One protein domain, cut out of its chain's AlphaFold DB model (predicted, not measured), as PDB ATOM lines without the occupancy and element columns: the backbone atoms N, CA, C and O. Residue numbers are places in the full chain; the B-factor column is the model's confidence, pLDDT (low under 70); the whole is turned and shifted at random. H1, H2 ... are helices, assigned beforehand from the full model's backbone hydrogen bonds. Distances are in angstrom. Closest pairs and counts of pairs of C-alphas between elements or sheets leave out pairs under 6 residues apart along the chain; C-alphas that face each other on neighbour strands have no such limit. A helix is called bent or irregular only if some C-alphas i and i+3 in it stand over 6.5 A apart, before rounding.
ATOM      1  N   ASN A 231      34.531  38.534  -1.865       90.62
ATOM      2  CA  ASN A 231      33.338  39.369  -1.983       90.62
ATOM      3  C   ASN A 231      32.287  38.706  -2.885       90.62
ATOM      4  O   ASN A 231      31.123  38.582  -2.511       90.62
ATOM      5  N   THR A 232      32.711  38.222  -4.051       93.50
ATOM      6  CA  THR A 232      31.837  37.553  -5.015       93.50
ATOM      7  C   THR A 232      31.328  36.218  -4.477       93.50
ATOM      8  O   THR A 232      30.135  35.941  -4.577       93.50
ATOM      9  N   GLU A 233      32.193  35.412  -3.847       94.12
ATOM     10  CA  GLU A 233      31.797  34.138  -3.239       94.12
ATOM     11  C   GLU A 233      30.674  34.348  -2.214       94.12
ATOM     12  O   GLU A 233      29.667  33.636  -2.250       94.12
ATOM     13  N   LYS A 234      30.801  35.338  -1.320       91.06
ATOM     14  CA  LYS A 234      29.784  35.625  -0.290       91.06
ATOM     15  C   LYS A 234      28.438  36.026  -0.889       91.06
ATOM     16  O   LYS A 234      27.410  35.537  -0.428       91.06
ATOM     17  N   LYS A 235      28.442  36.824  -1.965       90.50
ATOM     18  CA  LYS A 235      27.215  37.281  -2.640       90.50
ATOM     19  C   LYS A 235      26.341  36.129  -3.141       90.50
ATOM     20  O   LYS A 235      25.116  36.226  -3.075       90.50
ATOM     21  N   ILE A 236      26.940  35.039  -3.632       94.00
ATOM     22  CA  ILE A 236      26.179  33.977  -4.317       94.00
ATOM     23  C   ILE A 236      26.205  32.613  -3.640       94.00
ATOM     24  O   ILE A 236      25.223  31.875  -3.750       94.00
ATOM     25  N   SER A 237      27.283  32.256  -2.935       95.62
ATOM     26  CA  SER A 237      27.481  30.883  -2.452       95.62
ATOM     27  C   SER A 237      26.367  30.445  -1.514       95.62
ATOM     28  O   SER A 237      25.808  29.365  -1.699       95.62
ATOM     29  N   LEU A 238      25.976  31.288  -0.554       95.56
ATOM     30  CA  LEU A 238      24.916  30.950   0.387       95.56
ATOM     31  C   LEU A 238      23.568  30.793  -0.319       95.56
ATOM     32  O   LEU A 238      22.920  29.763  -0.155       95.56
ATOM     33  N   ARG A 239      23.143  31.785  -1.112       95.56
ATOM     34  CA  ARG A 239      21.799  31.796  -1.712       95.56
ATOM     35  C   ARG A 239      21.619  30.698  -2.756       95.56
ATOM     36  O   ARG A 239      20.601  30.008  -2.731       95.56
ATOM     37  N   LEU A 240      22.626  30.458  -3.597       96.94
ATOM     38  CA  LEU A 240      22.601  29.337  -4.539       96.94
ATOM     39  C   LEU A 240      22.619  27.990  -3.809       96.94
ATOM     40  O   LEU A 240      21.892  27.079  -4.195       96.94
ATOM     41  N   SER A 241      23.387  27.865  -2.721       97.69
ATOM     42  CA  SER A 241      23.408  26.631  -1.922       97.69
ATOM     43  C   SER A 241      22.080  26.384  -1.203       97.69
ATOM     44  O   SER A 241      21.655  25.235  -1.088       97.69
ATOM     45  N   GLN A 242      21.392  27.438  -0.743       97.44
ATOM     46  CA  GLN A 242      20.050  27.319  -0.163       97.44
ATOM     47  C   GLN A 242      19.066  26.780  -1.195       97.44
ATOM     48  O   GLN A 242      18.336  25.834  -0.903       97.44
ATOM     49  N   LEU A 243      19.084  27.343  -2.406       97.81
ATOM     50  CA  LEU A 243      18.223  26.890  -3.490       97.81
ATOM     51  C   LEU A 243      18.552  25.448  -3.907       97.81
ATOM     52  O   LEU A 243      17.636  24.654  -4.108       97.81
ATOM     53  N   ALA A 244      19.832  25.068  -3.942       97.94
ATOM     54  CA  ALA A 244      20.260  23.699  -4.224       97.94
ATOM     55  C   ALA A 244      19.786  22.694  -3.159       97.94
ATOM     56  O   ALA A 244      19.275  21.626  -3.508       97.94
ATOM     57  N   LEU A 245      19.899  23.026  -1.867       97.62
ATOM     58  CA  LEU A 245      19.372  22.189  -0.784       97.62
ATOM     59  C   LEU A 245      17.845  22.085  -0.837       97.62
ATOM     60  O   LEU A 245      17.310  20.985  -0.692       97.62
ATOM     61  N   PHE A 246      17.160  23.203  -1.084       98.31
ATOM     62  CA  PHE A 246      15.709  23.243  -1.227       98.31
ATOM     63  C   PHE A 246      15.244  22.348  -2.378       98.31
ATOM     64  O   PHE A 246      14.478  21.413  -2.154       98.31
ATOM     65  N   ALA A 247      15.790  22.555  -3.579       97.75
ATOM     66  CA  ALA A 247      15.522  21.749  -4.767       97.75
ATOM     67  C   ALA A 247      15.711  20.250  -4.503       97.75
ATOM     68  O   ALA A 247      14.857  19.421  -4.828       97.75
ATOM     69  N   LYS A 248      16.837  19.895  -3.872       97.50
ATOM     70  CA  LYS A 248      17.179  18.507  -3.568       97.50
ATOM     71  C   LYS A 248      16.213  17.886  -2.563       97.50
ATOM     72  O   LYS A 248      15.800  16.745  -2.768       97.50
ATOM     73  N   TYR A 249      15.823  18.622  -1.523       98.12
ATOM     74  CA  TYR A 249      14.831  18.157  -0.557       98.12
ATOM     75  C   TYR A 249      13.468  17.940  -1.224       98.12
ATOM     76  O   TYR A 249      12.896  16.856  -1.092       98.12
ATOM     77  N   LEU A 250      12.967  18.922  -1.986       97.44
ATOM     78  CA  LEU A 250      11.671  18.810  -2.664       97.44
ATOM     79  C   LEU A 250      11.615  17.587  -3.584       97.44
ATOM     80  O   LEU A 250      10.641  16.837  -3.571       97.44
ATOM     81  N   LYS A 251      12.696  17.335  -4.327       95.00
ATOM     82  CA  LYS A 251      12.773  16.217  -5.271       95.00
ATOM     83  C   LYS A 251      12.909  14.848  -4.597       95.00
ATOM     84  O   LYS A 251      12.387  13.866  -5.115       95.00
ATOM     85  N   GLN A 252      13.659  14.747  -3.498       96.25
ATOM     86  CA  GLN A 252      14.090  13.446  -2.956       96.25
ATOM     87  C   GLN A 252      13.393  13.032  -1.654       96.25
ATOM     88  O   GLN A 252      13.332  11.831  -1.353       96.25
ATOM     89  N   GLN A 253      12.899  14.004  -0.886       97.56
ATOM     90  CA  GLN A 253      12.481  13.801   0.500       97.56
ATOM     91  C   GLN A 253      11.073  14.314   0.806       97.56
ATOM     92  O   GLN A 253      10.382  13.690   1.613       97.56
ATOM     93  N   LEU A 254      10.599  15.370   0.138       97.62
ATOM     94  CA  LEU A 254       9.263  15.912   0.399       97.62
ATOM     95  C   LEU A 254       8.149  14.848   0.320       97.62
ATOM     96  O   LEU A 254       7.417  14.734   1.303       97.62
ATOM     97  N   PRO A 255       8.052  13.991  -0.723       95.69
ATOM     98  CA  PRO A 255       6.979  12.989  -0.806       95.69
ATOM     99  C   PRO A 255       6.992  11.966   0.338       95.69
ATOM    100  O   PRO A 255       5.994  11.303   0.606       95.69
ATOM    101  N   LYS A 256       8.138  11.795   1.005       97.00
ATOM    102  CA  LYS A 256       8.280  10.873   2.136       97.00
ATOM    103  C   LYS A 256       7.884  11.520   3.458       97.00
ATOM    104  O   LYS A 256       7.516  10.768   4.360       97.00
ATOM    105  N   SER A 257       7.968  12.846   3.538       97.50
ATOM    106  CA  SER A 257       7.927  13.632   4.778       97.50
ATOM    107  C   SER A 257       6.591  14.332   4.991       97.50
ATOM    108  O   SER A 257       6.159  14.469   6.137       97.50
ATOM    109  N   ILE A 258       5.918  14.738   3.907       96.69
ATOM    110  CA  ILE A 258       4.571  15.318   3.990       96.69
ATOM    111  C   ILE A 258       3.633  14.380   4.748       96.69
ATOM    112  O   ILE A 258       3.725  13.158   4.627       96.69
ATOM    113  N   GLU A 259       2.777  14.965   5.582       96.25
ATOM    114  CA  GLU A 259       1.807  14.276   6.446       96.25
ATOM    115  C   GLU A 259       2.415  13.344   7.514       96.25
ATOM    116  O   GLU A 259       1.690  12.812   8.356       96.25
ATOM    117  N   LYS A 260       3.743  13.175   7.557       97.00
ATOM    118  CA  LYS A 260       4.439  12.350   8.557       97.00
ATOM    119  C   LYS A 260       5.218  13.201   9.540       97.00
ATOM    120  O   LYS A 260       5.076  13.007  10.750       97.00
ATOM    121  N   GLU A 261       5.955  14.179   9.035       97.94
ATOM    122  CA  GLU A 261       6.823  15.031   9.840       97.94
ATOM    123  C   GLU A 261       6.050  16.167  10.527       97.94
ATOM    124  O   GLU A 261       5.117  16.720   9.928       97.94
ATOM    125  N   PRO A 262       6.399  16.548  11.772       97.50
ATOM    126  CA  PRO A 262       5.701  17.601  12.513       97.50
ATOM    127  C   PRO A 262       5.588  18.925  11.752       97.50
ATOM    128  O   PRO A 262       4.507  19.509  11.740       97.50
ATOM    129  N   TRP A 263       6.657  19.355  11.070       97.88
ATOM    130  CA  TRP A 263       6.664  20.588  10.269       97.88
ATOM    131  C   TRP A 263       5.636  20.593   9.130       97.88
ATOM    132  O   TRP A 263       5.242  21.654   8.654       97.88
ATOM    133  N   SER A 264       5.221  19.423   8.645       97.94
ATOM    134  CA  SER A 264       4.231  19.314   7.569       97.94
ATOM    135  C   SER A 264       2.796  19.299   8.110       97.94
ATOM    136  O   SER A 264       1.881  19.749   7.427       97.94
ATOM    137  N   LYS A 265       2.606  18.840   9.356       96.88
ATOM    138  CA  LYS A 265       1.297  18.667  10.007       96.88
ATOM    139  C   LYS A 265       0.839  19.873  10.827       96.88
ATOM    140  O   LYS A 265      -0.353  20.007  11.088       96.88
ATOM    141  N   ASP A 266       1.752  20.717  11.303       95.19
ATOM    142  CA  ASP A 266       1.359  21.939  12.007       95.19
ATOM    143  C   ASP A 266       0.756  22.974  11.039       95.19
ATOM    144  O   ASP A 266       1.016  22.964   9.837       95.19
ATOM    145  N   GLN A 267      -0.101  23.864  11.548       94.69
ATOM    146  CA  GLN A 267      -0.838  24.797  10.694       94.69
ATOM    147  C   GLN A 267       0.046  25.961  10.205       94.69
ATOM    148  O   GLN A 267       0.778  26.549  11.007       94.69
ATOM    149  N   PRO A 268      -0.067  26.372   8.927       96.81
ATOM    150  CA  PRO A 268      -0.842  25.735   7.858       96.81
ATOM    151  C   PRO A 268      -0.193  24.430   7.366       96.81
ATOM    152  O   PRO A 268       1.024  24.372   7.191       96.81
ATOM    153  N   GLU A 269      -0.996  23.395   7.128       97.06
ATOM    154  CA  GLU A 269      -0.502  22.078   6.694       97.06
ATOM    155  C   GLU A 269       0.159  22.104   5.305       97.06
ATOM    156  O   GLU A 269      -0.288  22.801   4.392       97.06
ATOM    157  N   ILE A 270       1.199  21.283   5.141       97.81
ATOM    158  CA  ILE A 270       1.831  20.933   3.863       97.81
ATOM    159  C   ILE A 270       1.535  19.452   3.615       97.81
ATOM    160  O   ILE A 270       2.279  18.569   4.038       97.81
ATOM    161  N   ASN A 271       0.397  19.195   2.978       96.38
ATOM    162  CA  ASN A 271      -0.166  17.862   2.767       96.38
ATOM    163  C   ASN A 271      -0.259  17.523   1.268       96.38
ATOM    164  O   ASN A 271       0.172  18.307   0.416       96.38
ATOM    165  N   GLN A 272      -0.828  16.365   0.934       96.62
ATOM    166  CA  GLN A 272      -0.938  15.905  -0.449       96.62
ATOM    167  C   GLN A 272      -1.709  16.900  -1.337       96.62
ATOM    168  O   GLN A 272      -1.305  17.188  -2.461       96.62
ATOM    169  N   LYS A 273      -2.762  17.526  -0.799       96.44
ATOM    170  CA  LYS A 273      -3.536  18.549  -1.516       96.44
ATOM    171  C   LYS A 273      -2.684  19.768  -1.880       96.44
ATOM    172  O   LYS A 273      -2.861  20.335  -2.953       96.44
ATOM    173  N   PHE A 274      -1.766  20.181  -1.006       97.12
ATOM    174  CA  PHE A 274      -0.869  21.303  -1.289       97.12
ATOM    175  C   PHE A 274       0.120  20.988  -2.418       97.12
ATOM    176  O   PHE A 274       0.352  21.837  -3.273       97.12
ATOM    177  N   VAL A 275       0.692  19.779  -2.453       95.88
ATOM    178  CA  VAL A 275       1.631  19.401  -3.527       95.88
ATOM    179  C   VAL A 275       0.931  19.118  -4.860       95.88
ATOM    180  O   VAL A 275       1.582  19.083  -5.900       95.88
ATOM    181  N   GLU A 276      -0.390  18.946  -4.850       95.50
ATOM    182  CA  GLU A 276      -1.222  18.839  -6.053       95.50
ATOM    183  C   GLU A 276      -1.725  20.195  -6.574       95.50
ATOM    184  O   GLU A 276      -2.164  20.276  -7.723       95.50
ATOM    185  N   ASP A 277      -1.629  21.251  -5.761       95.69
ATOM    186  CA  ASP A 277      -2.035  22.610  -6.118       95.69
ATOM    187  C   ASP A 277      -1.147  23.220  -7.216       95.69
ATOM    188  O   ASP A 277       0.034  22.880  -7.368       95.69
ATOM    189  N   SER A 278      -1.713  24.168  -7.971       95.75
ATOM    190  CA  SER A 278      -1.025  24.841  -9.079       95.75
ATOM    191  C   SER A 278       0.224  25.592  -8.622       95.75
ATOM    192  O   SER A 278       1.234  25.577  -9.327       95.75
ATOM    193  N   PHE A 279       0.210  26.177  -7.418       96.56
ATOM    194  CA  PHE A 279       1.390  26.836  -6.868       96.56
ATOM    195  C   PHE A 279       2.588  25.883  -6.805       96.56
ATOM    196  O   PHE A 279       3.689  26.239  -7.225       96.56
ATOM    197  N   TYR A 280       2.396  24.668  -6.286       96.88
ATOM    198  CA  TYR A 280       3.495  23.722  -6.136       96.88
ATOM    199  C   TYR A 280       3.862  23.065  -7.472       96.88
ATOM    200  O   TYR A 280       5.041  23.016  -7.836       96.88
ATOM    201  N   ARG A 281       2.866  22.561  -8.213       94.75
ATOM    202  CA  ARG A 281       3.093  21.776  -9.438       94.75
ATOM    203  C   ARG A 281       3.637  22.591 -10.601       94.75
ATOM    204  O   ARG A 281       4.438  22.059 -11.357       94.75
ATOM    205  N   THR A 282       3.192  23.833 -10.743       93.50
ATOM    206  CA  THR A 282       3.609  24.710 -11.838       93.50
ATOM    207  C   THR A 282       4.698  25.636 -11.324       93.50
ATOM    208  O   THR A 282       5.863  25.440 -11.642       93.50
ATOM    209  N   ASN A 283       4.378  26.555 -10.411       95.31
ATOM    210  CA  ASN A 283       5.309  27.641 -10.085       95.31
ATOM    211  C   ASN A 283       6.591  27.144  -9.397       95.31
ATOM    212  O   ASN A 283       7.690  27.510  -9.804       95.31
ATOM    213  N   VAL A 284       6.475  26.317  -8.352       96.81
ATOM    214  CA  VAL A 284       7.656  25.835  -7.613       96.81
ATOM    215  C   VAL A 284       8.401  24.766  -8.406       96.81
ATOM    216  O   VAL A 284       9.616  24.850  -8.563       96.81
ATOM    217  N   THR A 285       7.693  23.749  -8.900       95.75
ATOM    218  CA  THR A 285       8.339  22.599  -9.545       95.75
ATOM    219  C   THR A 285       9.000  22.979 -10.868       95.75
ATOM    220  O   THR A 285      10.133  22.557 -11.097       95.75
ATOM    221  N   GLU A 286       8.360  23.793 -11.715       96.25
ATOM    222  CA  GLU A 286       8.974  24.237 -12.975       96.25
ATOM    223  C   GLU A 286      10.205  25.100 -12.705       96.25
ATOM    224  O   GLU A 286      11.262  24.823 -13.263       96.25
ATOM    225  N   PHE A 287      10.128  26.045 -11.762       97.00
ATOM    226  CA  PHE A 287      11.282  26.864 -11.383       97.00
ATOM    227  C   PHE A 287      12.464  26.017 -10.884       97.00
ATOM    228  O   PHE A 287      13.606  26.226 -11.294       97.00
ATOM    229  N   ILE A 288      12.211  25.031 -10.016       97.12
ATOM    230  CA  ILE A 288      13.254  24.129  -9.508       97.12
ATOM    231  C   ILE A 288      13.830  23.237 -10.616       97.12
ATOM    232  O   ILE A 288      15.034  22.960 -10.610       97.12
ATOM    233  N   ASN A 289      13.006  22.796 -11.568       96.44
ATOM    234  CA  ASN A 289      13.475  22.028 -12.718       96.44
ATOM    235  C   ASN A 289      14.363  22.885 -13.625       96.44
ATOM    236  O   ASN A 289      15.480  22.462 -13.913       96.44
ATOM    237  N   SER A 290      13.938  24.106 -13.966       96.88
ATOM    238  CA  SER A 290      14.744  25.055 -14.743       96.88
ATOM    239  C   SER A 290      16.046  25.422 -14.031       96.88
ATOM    240  O   SER A 290      17.085  25.526 -14.671       96.88
ATOM    241  N   PHE A 291      16.046  25.540 -12.700       97.38
ATOM    242  CA  PHE A 291      17.282  25.717 -11.932       97.38
ATOM    243  C   PHE A 291      18.222  24.504 -12.046       97.38
ATOM    244  O   PHE A 291      19.436  24.659 -12.180       97.38
ATOM    245  N   GLY A 292      17.680  23.283 -12.006       96.62
ATOM    246  CA  GLY A 292      18.456  22.059 -12.208       96.62
ATOM    247  C   GLY A 292      19.020  21.928 -13.627       96.62
ATOM    248  O   GLY A 292      20.157  21.484 -13.788       96.62
ATOM    249  N   GLU A 293      18.247  22.329 -14.637       96.44
ATOM    250  CA  GLU A 293      18.683  22.414 -16.035       96.44
ATOM    251  C   GLU A 293      19.787  23.456 -16.197       96.44
ATOM    252  O   GLU A 293      20.850  23.115 -16.705       96.44
ATOM    253  N   TRP A 294      19.605  24.655 -15.641       97.00
ATOM    254  CA  TRP A 294      20.617  25.709 -15.625       97.00
ATOM    255  C   TRP A 294      21.937  25.228 -15.007       97.00
ATOM    256  O   TRP A 294      22.990  25.371 -15.618       97.00
ATOM    257  N   LEU A 295      21.907  24.566 -13.842       96.56
ATOM    258  CA  LEU A 295      23.118  23.994 -13.233       96.56
ATOM    259  C   LEU A 295      23.786  22.938 -14.124       96.56
ATOM    260  O   LEU A 295      25.013  22.868 -14.190       96.56
ATOM    261  N   LYS A 296      22.989  22.105 -14.800       95.62
ATOM    262  CA  LYS A 296      23.495  21.070 -15.705       95.62
ATOM    263  C   LYS A 296      24.150  21.694 -16.938       95.62
ATOM    264  O   LYS A 296      25.252  21.287 -17.293       95.62
ATOM    265  N   GLU A 297      23.493  22.654 -17.574       94.50
ATOM    266  CA  GLU A 297      24.015  23.392 -18.726       94.50
ATOM    267  C   GLU A 297      25.324  24.097 -18.374       94.50
ATOM    268  O   GLU A 297      26.350  23.826 -18.997       94.50
ATOM    269  N   MET A 298      25.331  24.875 -17.289       94.25
ATOM    270  CA  MET A 298      26.522  25.554 -16.775       94.25
ATOM    271  C   MET A 298      27.680  24.577 -16.530       94.25
ATOM    272  O   MET A 298      28.810  24.870 -16.910       94.25
ATOM    273  N   SER A 299      27.416  23.395 -15.959       93.94
ATOM    274  CA  SER A 299      28.455  22.386 -15.689       93.94
ATOM    275  C   SER A 299      29.004  21.682 -16.936       93.94
ATOM    276  O   SER A 299      30.146  21.231 -16.936       93.94
ATOM    277  N   ASN A 300      28.209  21.578 -18.007       90.88
ATOM    278  CA  ASN A 300      28.590  20.858 -19.228       90.88
ATOM    279  C   ASN A 300      29.317  21.739 -20.253       90.88
ATOM    280  O   ASN A 300      29.722  21.251 -21.312       90.88
ATOM    281  N   ASN A 301      29.477  23.028 -19.963       88.62
ATOM    282  CA  ASN A 301      30.239  23.929 -20.811       88.62
ATOM    283  C   ASN A 301      31.738  23.627 -20.769       88.62
ATOM    284  O   ASN A 301      32.267  23.087 -19.802       88.62
ATOM    285  N   LYS A 302      32.450  24.036 -21.828       84.44
ATOM    286  CA  LYS A 302      33.918  23.921 -21.885       84.44
ATOM    287  C   LYS A 302      34.584  24.702 -20.748       84.44
ATOM    288  O   LYS A 302      35.568  24.228 -20.188       84.44
ATOM    289  N   ARG A 303      34.050  25.890 -20.459       88.38
ATOM    290  CA  ARG A 303      34.301  26.637 -19.232       88.38
ATOM    291  C   ARG A 303      33.092  26.447 -18.326       88.38
ATOM    292  O   ARG A 303      32.087  27.144 -18.455       88.38
ATOM    293  N   GLY A 304      33.168  25.398 -17.519       92.25
ATOM    294  CA  GLY A 304      32.079  24.952 -16.670       92.25
ATOM    295  C   GLY A 304      31.909  25.849 -15.450       92.25
ATOM    296  O   GLY A 304      32.859  26.482 -14.993       92.25
ATOM    297  N   PHE A 305      30.703  25.872 -14.898       95.38
ATOM    298  CA  PHE A 305      30.458  26.323 -13.533       95.38
ATOM    299  C   PHE A 305      29.715  25.228 -12.775       95.38
ATOM    300  O   PHE A 305      28.516  25.016 -12.970       95.38
ATOM    301  N   SER A 306      30.437  24.534 -11.896       96.12
ATOM    302  CA  SER A 306      29.964  23.324 -11.222       96.12
ATOM    303  C   SER A 306      30.154  23.412  -9.707       96.12
ATOM    304  O   SER A 306      30.865  22.591  -9.118       96.12
ATOM    305  N   PRO A 307      29.509  24.371  -9.015       96.50
ATOM    306  CA  PRO A 307      29.652  24.528  -7.566       96.50
ATOM    307  C   PRO A 307      29.013  23.386  -6.759       96.50
ATOM    308  O   PRO A 307      29.265  23.274  -5.558       96.50
ATOM    309  N   PHE A 308      28.192  22.532  -7.386       97.19
ATOM    310  CA  PHE A 308      27.434  21.480  -6.709       97.19
ATOM    311  C   PHE A 308      27.653  20.090  -7.310       97.19
ATOM    312  O   PHE A 308      27.649  19.901  -8.523       97.19
ATOM    313  N   ARG A 309      27.723  19.076  -6.444       94.75
ATOM    314  CA  ARG A 309      27.695  17.654  -6.804       94.75
ATOM    315  C   ARG A 309      26.248  17.163  -6.817       94.75
ATOM    316  O   ARG A 309      25.766  16.608  -5.831       94.75
ATOM    317  N   LEU A 310      25.540  17.358  -7.930       88.00
ATOM    318  CA  LEU A 310      24.082  17.139  -8.025       88.00
ATOM    319  C   LEU A 310      23.621  15.730  -7.584       88.00
ATOM    320  O   LEU A 310      22.583  15.580  -6.932       88.00
ATOM    321  N   ASN A 311      24.433  14.706  -7.865       90.44
ATOM    322  CA  ASN A 311      24.139  13.299  -7.558       90.44
ATOM    323  C   ASN A 311      24.612  12.832  -6.167       90.44
ATOM    324  O   ASN A 311      24.487  11.656  -5.842       90.44
ATOM    325  N   SER A 312      25.159  13.728  -5.348       93.88
ATOM    326  CA  SER A 312      25.750  13.383  -4.049       93.88
ATOM    327  C   SER A 312      24.743  13.408  -2.889       93.88
ATOM    328  O   SER A 312      23.559  13.712  -3.071       93.88
ATOM    329  N   THR A 313      25.196  13.075  -1.680       93.75
ATOM    330  CA  THR A 313      24.459  13.260  -0.419       93.75
ATOM    331  C   THR A 313      24.519  14.716   0.059       93.75
ATOM    332  O   THR A 313      25.344  15.497  -0.408       93.75
ATOM    333  N   LEU A 314      23.631  15.116   0.982       94.69
ATOM    334  CA  LEU A 314      23.531  16.516   1.429       94.69
ATOM    335  C   LEU A 314      24.849  17.076   1.981       94.69
ATOM    336  O   LEU A 314      25.210  18.199   1.649       94.69
ATOM    337  N   ASP A 315      25.579  16.292   2.770       92.94
ATOM    338  CA  ASP A 315      26.871  16.631   3.383       92.94
ATOM    339  C   ASP A 315      28.020  16.856   2.388       92.94
ATOM    340  O   ASP A 315      29.031  17.458   2.743       92.94
ATOM    341  N   SER A 316      27.866  16.404   1.145       93.81
ATOM    342  CA  SER A 316      28.871  16.532   0.085       93.81
ATOM    343  C   SER A 316      28.359  17.300  -1.138       93.81
ATOM    344  O   SER A 316      29.012  17.314  -2.182       93.81
ATOM    345  N   LEU A 317      27.203  17.964  -0.998       95.62
ATOM    346  CA  LEU A 317      26.527  18.660  -2.090       95.62
ATOM    347  C   LEU A 317      27.357  19.803  -2.669       95.62
ATOM    348  O   LEU A 317      27.318  20.015  -3.875       95.62
ATOM    349  N   ILE A 318      28.074  20.550  -1.834       95.88
ATOM    350  CA  ILE A 318      28.814  21.743  -2.252       95.88
ATOM    351  C   ILE A 318      30.262  21.350  -2.527       95.88
ATOM    352  O   ILE A 318      30.922  20.759  -1.673       95.88
ATOM    353  N   GLN A 319      30.759  21.673  -3.719       94.31
ATOM    354  CA  GLN A 319      32.156  21.431  -4.072       94.31
ATOM    355  C   GLN A 319      33.090  22.226  -3.159       94.31
ATOM    356  O   GLN A 319      32.779  23.345  -2.754       94.31
ATOM    357  N   ASP A 320      34.228  21.623  -2.819       90.12
ATOM    358  CA  ASP A 320      35.287  22.199  -1.979       90.12
ATOM    359  C   ASP A 320      34.853  22.675  -0.582       90.12
ATOM    360  O   ASP A 320      35.613  23.340   0.124       90.12
ATOM    361  N   LYS A 321      33.650  22.304  -0.133       90.00
ATOM    362  CA  LYS A 321      33.195  22.516   1.240       90.00
ATOM    363  C   LYS A 321      32.963  21.168   1.903       90.00
ATOM    364  O   LYS A 321      32.272  20.300   1.380       90.00
ATOM    365  N   THR A 322      33.515  21.016   3.097       84.62
ATOM    366  CA  THR A 322      33.251  19.876   3.974       84.62
ATOM    367  C   THR A 322      32.380  20.327   5.131       84.62
ATOM    368  O   THR A 322      32.608  21.396   5.703       84.62
ATOM    369  N   VAL A 323      31.413  19.498   5.520       88.50
ATOM    370  CA  VAL A 323      30.657  19.723   6.754       88.50
ATOM    371  C   VAL A 323      31.620  19.772   7.941       88.50
ATOM    372  O   VAL A 323      32.491  18.914   8.081       88.50
ATOM    373  N   LYS A 324      31.449  20.768   8.813       81.25
ATOM    374  CA  LYS A 324      32.186  20.874  10.074       81.25
ATOM    375  C   LYS A 324      31.968  19.605  10.901       81.25
ATOM    376  O   LYS A 324      30.845  19.323  11.322       81.25
ATOM    377  N   SER A 325      33.045  18.865  11.146       66.75
ATOM    378  CA  SER A 325      33.051  17.653  11.963       66.75
ATOM    379  C   SER A 325      33.600  17.928  13.369       66.75
ATOM    380  O   SER A 325      34.486  18.760  13.564       66.75
ATOM    381  N   GLY A 326      33.043  17.248  14.373       63.12
ATOM    382  CA  GLY A 326      33.462  17.303  15.776       63.12
ATOM    383  C   GLY A 326      32.808  16.181  16.591       63.12
ATOM    384  O   GLY A 326      31.884  15.535  16.109       63.12
ATOM    385  N   LEU A 327      33.242  15.958  17.837       53.69
ATOM    386  CA  LEU A 327      32.749  14.867  18.711       53.69
ATOM    387  C   LEU A 327      31.217  14.852  18.924       53.69
ATOM    388  O   LEU A 327      30.666  13.823  19.299       53.69
ATOM    389  N   PHE A 328      30.529  15.964  18.636       58.94
ATOM    390  CA  PHE A 328      29.070  16.112  18.714       58.94
ATOM    391  C   PHE A 328      28.423  16.550  17.385       58.94
ATOM    392  O   PHE A 328      27.284  17.020  17.373       58.94
ATOM    393  N   SER A 329      29.127  16.461  16.249       65.94
ATOM    394  CA  SER A 329      28.565  16.892  14.964       65.94
ATOM    395  C   SER A 329      27.548  15.873  14.452       65.94
ATOM    396  O   SER A 329      27.919  14.780  14.029       65.94
ATOM    397  N   SER A 330      26.264  16.245  14.460       70.56
ATOM    398  CA  SER A 330      25.216  15.460  13.806       70.56
ATOM    399  C   SER A 330      25.462  15.353  12.301       70.56
ATOM    400  O   SER A 330      25.893  16.322  11.662       70.56
ATOM    401  N   LYS A 331      25.171  14.169  11.749       86.75
ATOM    402  CA  LYS A 331      25.207  13.895  10.311       86.75
ATOM    403  C   LYS A 331      24.285  14.870   9.575       86.75
ATOM    404  O   LYS A 331      23.209  15.204  10.064       86.75
ATOM    405  N   VAL A 332      24.717  15.329   8.405       92.38
ATOM    406  CA  VAL A 332      23.890  16.168   7.531       92.38
ATOM    407  C   VAL A 332      23.185  15.254   6.535       92.38
ATOM    408  O   VAL A 332      23.722  14.911   5.485       92.38
ATOM    409  N   ASP A 333      21.985  14.818   6.903       95.38
ATOM    410  CA  ASP A 333      21.090  14.017   6.073       95.38
ATOM    411  C   ASP A 333      19.643  14.527   6.163       95.38
ATOM    412  O   ASP A 333      19.364  15.563   6.770       95.38
ATOM    413  N   PHE A 334      18.727  13.840   5.479       97.44
ATOM    414  CA  PHE A 334      17.332  14.260   5.411       97.44
ATOM    415  C   PHE A 334      16.609  14.185   6.760       97.44
ATOM    416  O   PHE A 334      15.756  15.028   7.000       97.44
ATOM    417  N   ALA A 335      16.988  13.263   7.653       96.50
ATOM    418  CA  ALA A 335      16.397  13.191   8.988       96.50
ATOM    419  C   ALA A 335      16.768  14.433   9.811       96.50
ATOM    420  O   ALA A 335      15.893  15.092  10.360       96.50
ATOM    421  N   MET A 336      18.047  14.830   9.795       96.31
ATOM    422  CA  MET A 336      18.476  16.088  10.423       96.31
ATOM    423  C   MET A 336      17.766  17.305   9.815       96.31
ATOM    424  O   MET A 336      17.395  18.235  10.530       96.31
ATOM    425  N   TYR A 337      17.559  17.301   8.496       97.75
ATOM    426  CA  TYR A 337      16.816  18.357   7.812       97.75
ATOM    427  C   TYR A 337      15.370  18.437   8.343       97.75
ATOM    428  O   TYR A 337      14.930  19.515   8.743       97.75
ATOM    429  N   ASP A 338      14.648  17.315   8.386       98.31
ATOM    430  CA  ASP A 338      13.277  17.230   8.907       98.31
ATOM    431  C   ASP A 338      13.168  17.665  10.378       98.31
ATOM    432  O   ASP A 338      12.233  18.391  10.746       98.31
ATOM    433  N   ASP A 339      14.159  17.314  11.200       97.25
ATOM    434  CA  ASP A 339      14.265  17.758  12.591       97.25
ATOM    435  C   ASP A 339      14.414  19.285  12.692       97.25
ATOM    436  O   ASP A 339      13.712  19.935  13.475       97.25
ATOM    437  N   GLU A 340      15.295  19.891  11.888       97.75
ATOM    438  CA  GLU A 340      15.491  21.345  11.882       97.75
ATOM    439  C   GLU A 340      14.276  22.096  11.314       97.75
ATOM    440  O   GLU A 340      13.901  23.139  11.863       97.75
ATOM    441  N   LEU A 341      13.596  21.553  10.295       98.44
ATOM    442  CA  LEU A 341      12.306  22.074   9.822       98.44
ATOM    443  C   LEU A 341      11.273  22.056  10.955       98.44
ATOM    444  O   LEU A 341      10.634  23.070  11.230       98.44
ATOM    445  N   SER A 342      11.136  20.929  11.654       98.12
ATOM    446  CA  SER A 342      10.170  20.750  12.749       98.12
ATOM    447  C   SER A 342      10.452  21.681  13.920       98.12
ATOM    448  O   SER A 342       9.547  22.341  14.440       98.12
ATOM    449  N   LYS A 343      11.723  21.814  14.292       97.38
ATOM    450  CA  LYS A 343      12.182  22.747  15.320       97.38
ATOM    451  C   LYS A 343      11.902  24.200  14.942       97.38
ATOM    452  O   LYS A 343      11.429  24.952  15.792       97.38
ATOM    453  N   LYS A 344      12.173  24.604  13.695       96.69
ATOM    454  CA  LYS A 344      11.938  25.981  13.230       96.69
ATOM    455  C   LYS A 344      10.463  26.286  12.986       96.69
ATOM    456  O   LYS A 344      10.088  27.448  13.122       96.69
ATOM    457  N   SER A 345       9.641  25.293  12.650       97.06
ATOM    458  CA  SER A 345       8.197  25.465  12.463       97.06
ATOM    459  C   SER A 345       7.461  25.653  13.792       97.06
ATOM    460  O   SER A 345       6.547  26.472  13.888       97.06
ATOM    461  N   LYS A 346       7.910  24.967  14.853       95.75
ATOM    462  CA  LYS A 346       7.264  24.975  16.171       95.75
ATOM    463  C   LYS A 346       7.006  26.392  16.697       95.75
ATOM    464  O   LYS A 346       7.926  27.151  16.991       95.75
ATOM    465  N   GLY A 347       5.725  26.720  16.882       91.56
ATOM    466  CA  GLY A 347       5.278  27.996  17.448       91.56
ATOM    467  C   GLY A 347       5.325  29.186  16.483       91.56
ATOM    468  O   GLY A 347       4.929  30.285  16.875       91.56
ATOM    469  N   LYS A 348       5.760  28.996  15.229       94.69
ATOM    470  CA  LYS A 348       5.681  30.033  14.197       94.69
ATOM    471  C   LYS A 348       4.307  30.046  13.545       94.69
ATOM    472  O   LYS A 348       3.667  29.015  13.370       94.69
ATOM    473  N   LYS A 349       3.868  31.244  13.163       94.38
ATOM    474  CA  LYS A 349       2.651  31.456  12.381       94.38
ATOM    475  C   LYS A 349       3.033  31.822  10.956       94.38
ATOM    476  O   LYS A 349       3.892  32.680  10.751       94.38
ATOM    477  N   TYR A 350       2.352  31.208  10.000       97.00
ATOM    478  CA  TYR A 350       2.463  31.520   8.581       97.00
ATOM    479  C   TYR A 350       1.080  31.880   8.051       97.00
ATOM    480  O   TYR A 350       0.084  31.298   8.479       97.00
ATOM    481  N   SER A 351       1.013  32.842   7.135       96.38
ATOM    482  CA  SER A 351      -0.253  33.309   6.565       96.38
ATOM    483  C   SER A 351      -0.872  32.307   5.591       96.38
ATOM    484  O   SER A 351      -2.075  32.345   5.365       96.38
ATOM    485  N   SER A 352      -0.061  31.430   4.990       97.69
ATOM    486  CA  SER A 352      -0.512  30.416   4.035       97.69
ATOM    487  C   SER A 352       0.477  29.244   3.926       97.69
ATOM    488  O   SER A 352       1.648  29.401   4.297       97.69
ATOM    489  N   PRO A 353       0.049  28.083   3.389       97.56
ATOM    490  CA  PRO A 353       0.944  26.973   3.049       97.56
ATOM    491  C   PRO A 353       2.111  27.393   2.139       97.56
ATOM    492  O   PRO A 353       3.250  26.988   2.354       97.56
ATOM    493  N   GLN A 354       1.854  28.271   1.162       97.75
ATOM    494  CA  GLN A 354       2.864  28.782   0.229       97.75
ATOM    495  C   GLN A 354       3.945  29.569   0.971       97.75
ATOM    496  O   GLN A 354       5.138  29.303   0.814       97.75
ATOM    497  N   GLN A 355       3.531  30.506   1.833       97.38
ATOM    498  CA  GLN A 355       4.469  31.281   2.638       97.38
ATOM    499  C   GLN A 355       5.257  30.369   3.580       97.38
ATOM    500  O   GLN A 355       6.463  30.560   3.736       97.38
ATOM    501  N   LYS A 356       4.596  29.378   4.190       98.00
ATOM    502  CA  LYS A 356       5.254  28.404   5.057       98.00
ATOM    503  C   LYS A 356       6.339  27.642   4.313       98.00
ATOM    504  O   LYS A 356       7.469  27.654   4.785       98.00
ATOM    505  N   LEU A 357       6.034  27.048   3.155       98.00
ATOM    506  CA  LEU A 357       7.014  26.309   2.356       98.00
ATOM    507  C   LEU A 357       8.241  27.180   2.066       98.00
ATOM    508  O   LEU A 357       9.356  26.801   2.406       98.00
ATOM    509  N   ILE A 358       8.044  28.368   1.494       97.56
ATOM    510  CA  ILE A 358       9.166  29.218   1.074       97.56
ATOM    511  C   ILE A 358       9.964  29.725   2.279       97.56
ATOM    512  O   ILE A 358      11.187  29.581   2.323       97.56
ATOM    513  N   LYS A 359       9.293  30.284   3.291       97.94
ATOM    514  CA  LYS A 359       9.962  30.917   4.433       97.94
ATOM    515  C   LYS A 359      10.644  29.901   5.343       97.94
ATOM    516  O   LYS A 359      11.797  30.105   5.718       97.94
ATOM    517  N   LEU A 360       9.963  28.804   5.680       98.38
ATOM    518  CA  LEU A 360      10.518  27.779   6.561       98.38
ATOM    519  C   LEU A 360      11.756  27.137   5.930       98.38
ATOM    520  O   LEU A 360      12.780  26.994   6.601       98.38
ATOM    521  N   PHE A 361      11.705  26.797   4.639       98.44
ATOM    522  CA  PHE A 361      12.851  26.210   3.949       98.44
ATOM    523  C   PHE A 361      13.993  27.204   3.768       98.44
ATOM    524  O   PHE A 361      15.149  26.827   3.965       98.44
ATOM    525  N   PHE A 362      13.706  28.469   3.467       98.12
ATOM    526  CA  PHE A 362      14.729  29.509   3.406       98.12
ATOM    527  C   PHE A 362      15.471  29.648   4.744       98.12
ATOM    528  O   PHE A 362      16.695  29.556   4.795       98.12
ATOM    529  N   GLU A 363      14.749  29.780   5.856       97.75
ATOM    530  CA  GLU A 363      15.359  29.907   7.185       97.75
ATOM    531  C   GLU A 363      16.108  28.636   7.619       97.75
ATOM    532  O   GLU A 363      17.143  28.715   8.285       97.75
ATOM    533  N   THR A 364      15.599  27.460   7.247       98.12
ATOM    534  CA  THR A 364      16.202  26.168   7.608       98.12
ATOM    535  C   THR A 364      17.471  25.894   6.814       98.12
ATOM    536  O   THR A 364      18.508  25.592   7.399       98.12
ATOM    537  N   THR A 365      17.441  26.072   5.493       97.81
ATOM    538  CA  THR A 365      18.639  25.935   4.649       97.81
ATOM    539  C   THR A 365      19.722  26.935   5.038       97.81
ATOM    540  O   THR A 365      20.892  26.564   5.089       97.81
ATOM    541  N   GLY A 366      19.351  28.176   5.371       96.81
ATOM    542  CA  GLY A 366      20.298  29.194   5.830       96.81
ATOM    543  C   GLY A 366      21.020  28.781   7.116       96.81
ATOM    544  O   GLY A 366      22.242  28.892   7.210       96.81
ATOM    545  N   GLU A 367      20.288  28.227   8.084       95.44
ATOM    546  CA  GLU A 367      20.867  27.676   9.315       95.44
ATOM    547  C   GLU A 367      21.804  26.503   9.037       95.44
ATOM    548  O   GLU A 367      22.927  26.477   9.533       95.44
ATOM    549  N   ILE A 368      21.364  25.533   8.229       95.25
ATOM    550  CA  ILE A 368      22.170  24.354   7.897       95.25
ATOM    551  C   ILE A 368      23.480  24.798   7.239       95.25
ATOM    552  O   ILE A 368      24.557  24.357   7.632       95.25
ATOM    553  N   LEU A 369      23.422  25.716   6.276       95.50
ATOM    554  CA  LEU A 369      24.600  26.168   5.538       95.50
ATOM    555  C   LEU A 369      25.573  26.981   6.393       95.50
ATOM    556  O   LEU A 369      26.784  26.773   6.316       95.50
ATOM    557  N   THR A 370      25.073  27.868   7.246       94.00
ATOM    558  CA  THR A 370      25.931  28.676   8.126       94.00
ATOM    559  C   THR A 370      26.539  27.829   9.252       94.00
ATOM    560  O   THR A 370      27.753  27.868   9.486       94.00
ATOM    561  N   SER A 371      25.733  26.991   9.910       92.12
ATOM    562  CA  SER A 371      26.175  26.169  11.042       92.12
ATOM    563  C   SER A 371      27.035  24.976  10.613       92.12
ATOM    564  O   SER A 371      28.078  24.738  11.227       92.12
ATOM    565  N   LYS A 372      26.656  24.257   9.545       92.62
ATOM    566  CA  LYS A 372      27.312  23.010   9.110       92.62
ATOM    567  C   LYS A 372      28.370  23.225   8.037       92.62
ATOM    568  O   LYS A 372      29.425  22.612   8.133       92.62
ATOM    569  N   PHE A 373      28.132  24.096   7.056       92.06
ATOM    570  CA  PHE A 373      29.073  24.337   5.948       92.06
ATOM    571  C   PHE A 373      29.949  25.578   6.155       92.06
ATOM    572  O   PHE A 373      30.933  25.765   5.447       92.06
ATOM    573  N   GLY A 374      29.627  26.425   7.138       90.81
ATOM    574  CA  GLY A 374      30.396  27.634   7.428       90.81
ATOM    575  C   GLY A 374      30.256  28.739   6.381       90.81
ATOM    576  O   GLY A 374      31.098  29.637   6.361       90.81
TER     577      GLY A 374
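This is residues 231 to 374 of the 377 residues of an uncharacterized protein of Candidatus Nephrothrix sp. EaCA (UniProt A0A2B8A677). Three long helices lie in layers, with H1 crossing between H5 on one side and H7 on the other. H6 packs slantwise on H7, the short helices H2, H3 and H4 gather at the end where H5 and H7 begin, and the long link from H5 to H6 loops about the other end; residues 231 to 236 of H1 stick out. The printed part has 144 residues with seven named helices, H1 to H7 in order, and no named strand; its class is all helix. It is compact, with a radius of gyration of the C-alphas of 15.6 A and spans of 45 by 41 by 28 A.

The longest helix by residues, H5, residues 278 to 300, is close to but not clearly touching H1, residues 231 to 252, at a steep tilt of 57 degrees, opposite ways; their closest C-alphas, of Ala 247 and Ile 288, are 5.8 A apart. H1 touches H7, residues 353 to 373, with residues 238 to 246 alone, at a steep tilt of 58 degrees, opposite ways; the closest C-alphas, of Gln 242 and Thr 365, are 5.2 A apart. H5 and H7 run the same way at a shallow tilt of 34 degrees, only just short of steep, and are close but not clearly touching, the closest C-alphas, of Phe 279 and Gln 354, being 7.5 A apart. H6, residues 334 to 345, touches H7 at a steep tilt of 60 degrees, opposite ways, with the C-alphas of Leu 341 and Thr 364 closest at 6.1 A. H3, residues 262 to 265, touches H6, the C-alphas of Trp 263 and Ser 342 being closest at 4.3 A. H2, residues 254 to 257, and H1 meet only through their link. H4, residues 272 to 276, is close to but not clearly touching H5, with the C-alphas of Val 275 and Arg 281 closest at 6.5 A. Every O i to N i+4 pair is within hydrogen-bond range in H4, H6 and H7, against 16 of 18 in H1 and 17 of 19 in H5; H2 and H3 are too short for such a pair.

H1 begins at C-alpha 231 (33.338, 39.369, -1.983) and measures 32.3 A; it is irregular, with C-alphas 235 and 238 7.4 A apart. H5 measures 31.6 A, H6 16.1 A and H7 28.4 A, ending at C-alpha 373 (29.073, 24.337, 5.948).

The C-alphas farthest apart, of Lys 302 and Gly 347, are 48.8 A apart. The printed part has no cut. The link from H5 to H6, residues 301 to 333, is long. The mean pLDDT of the printed part is 94.0; residues 325 to 329 are under 70.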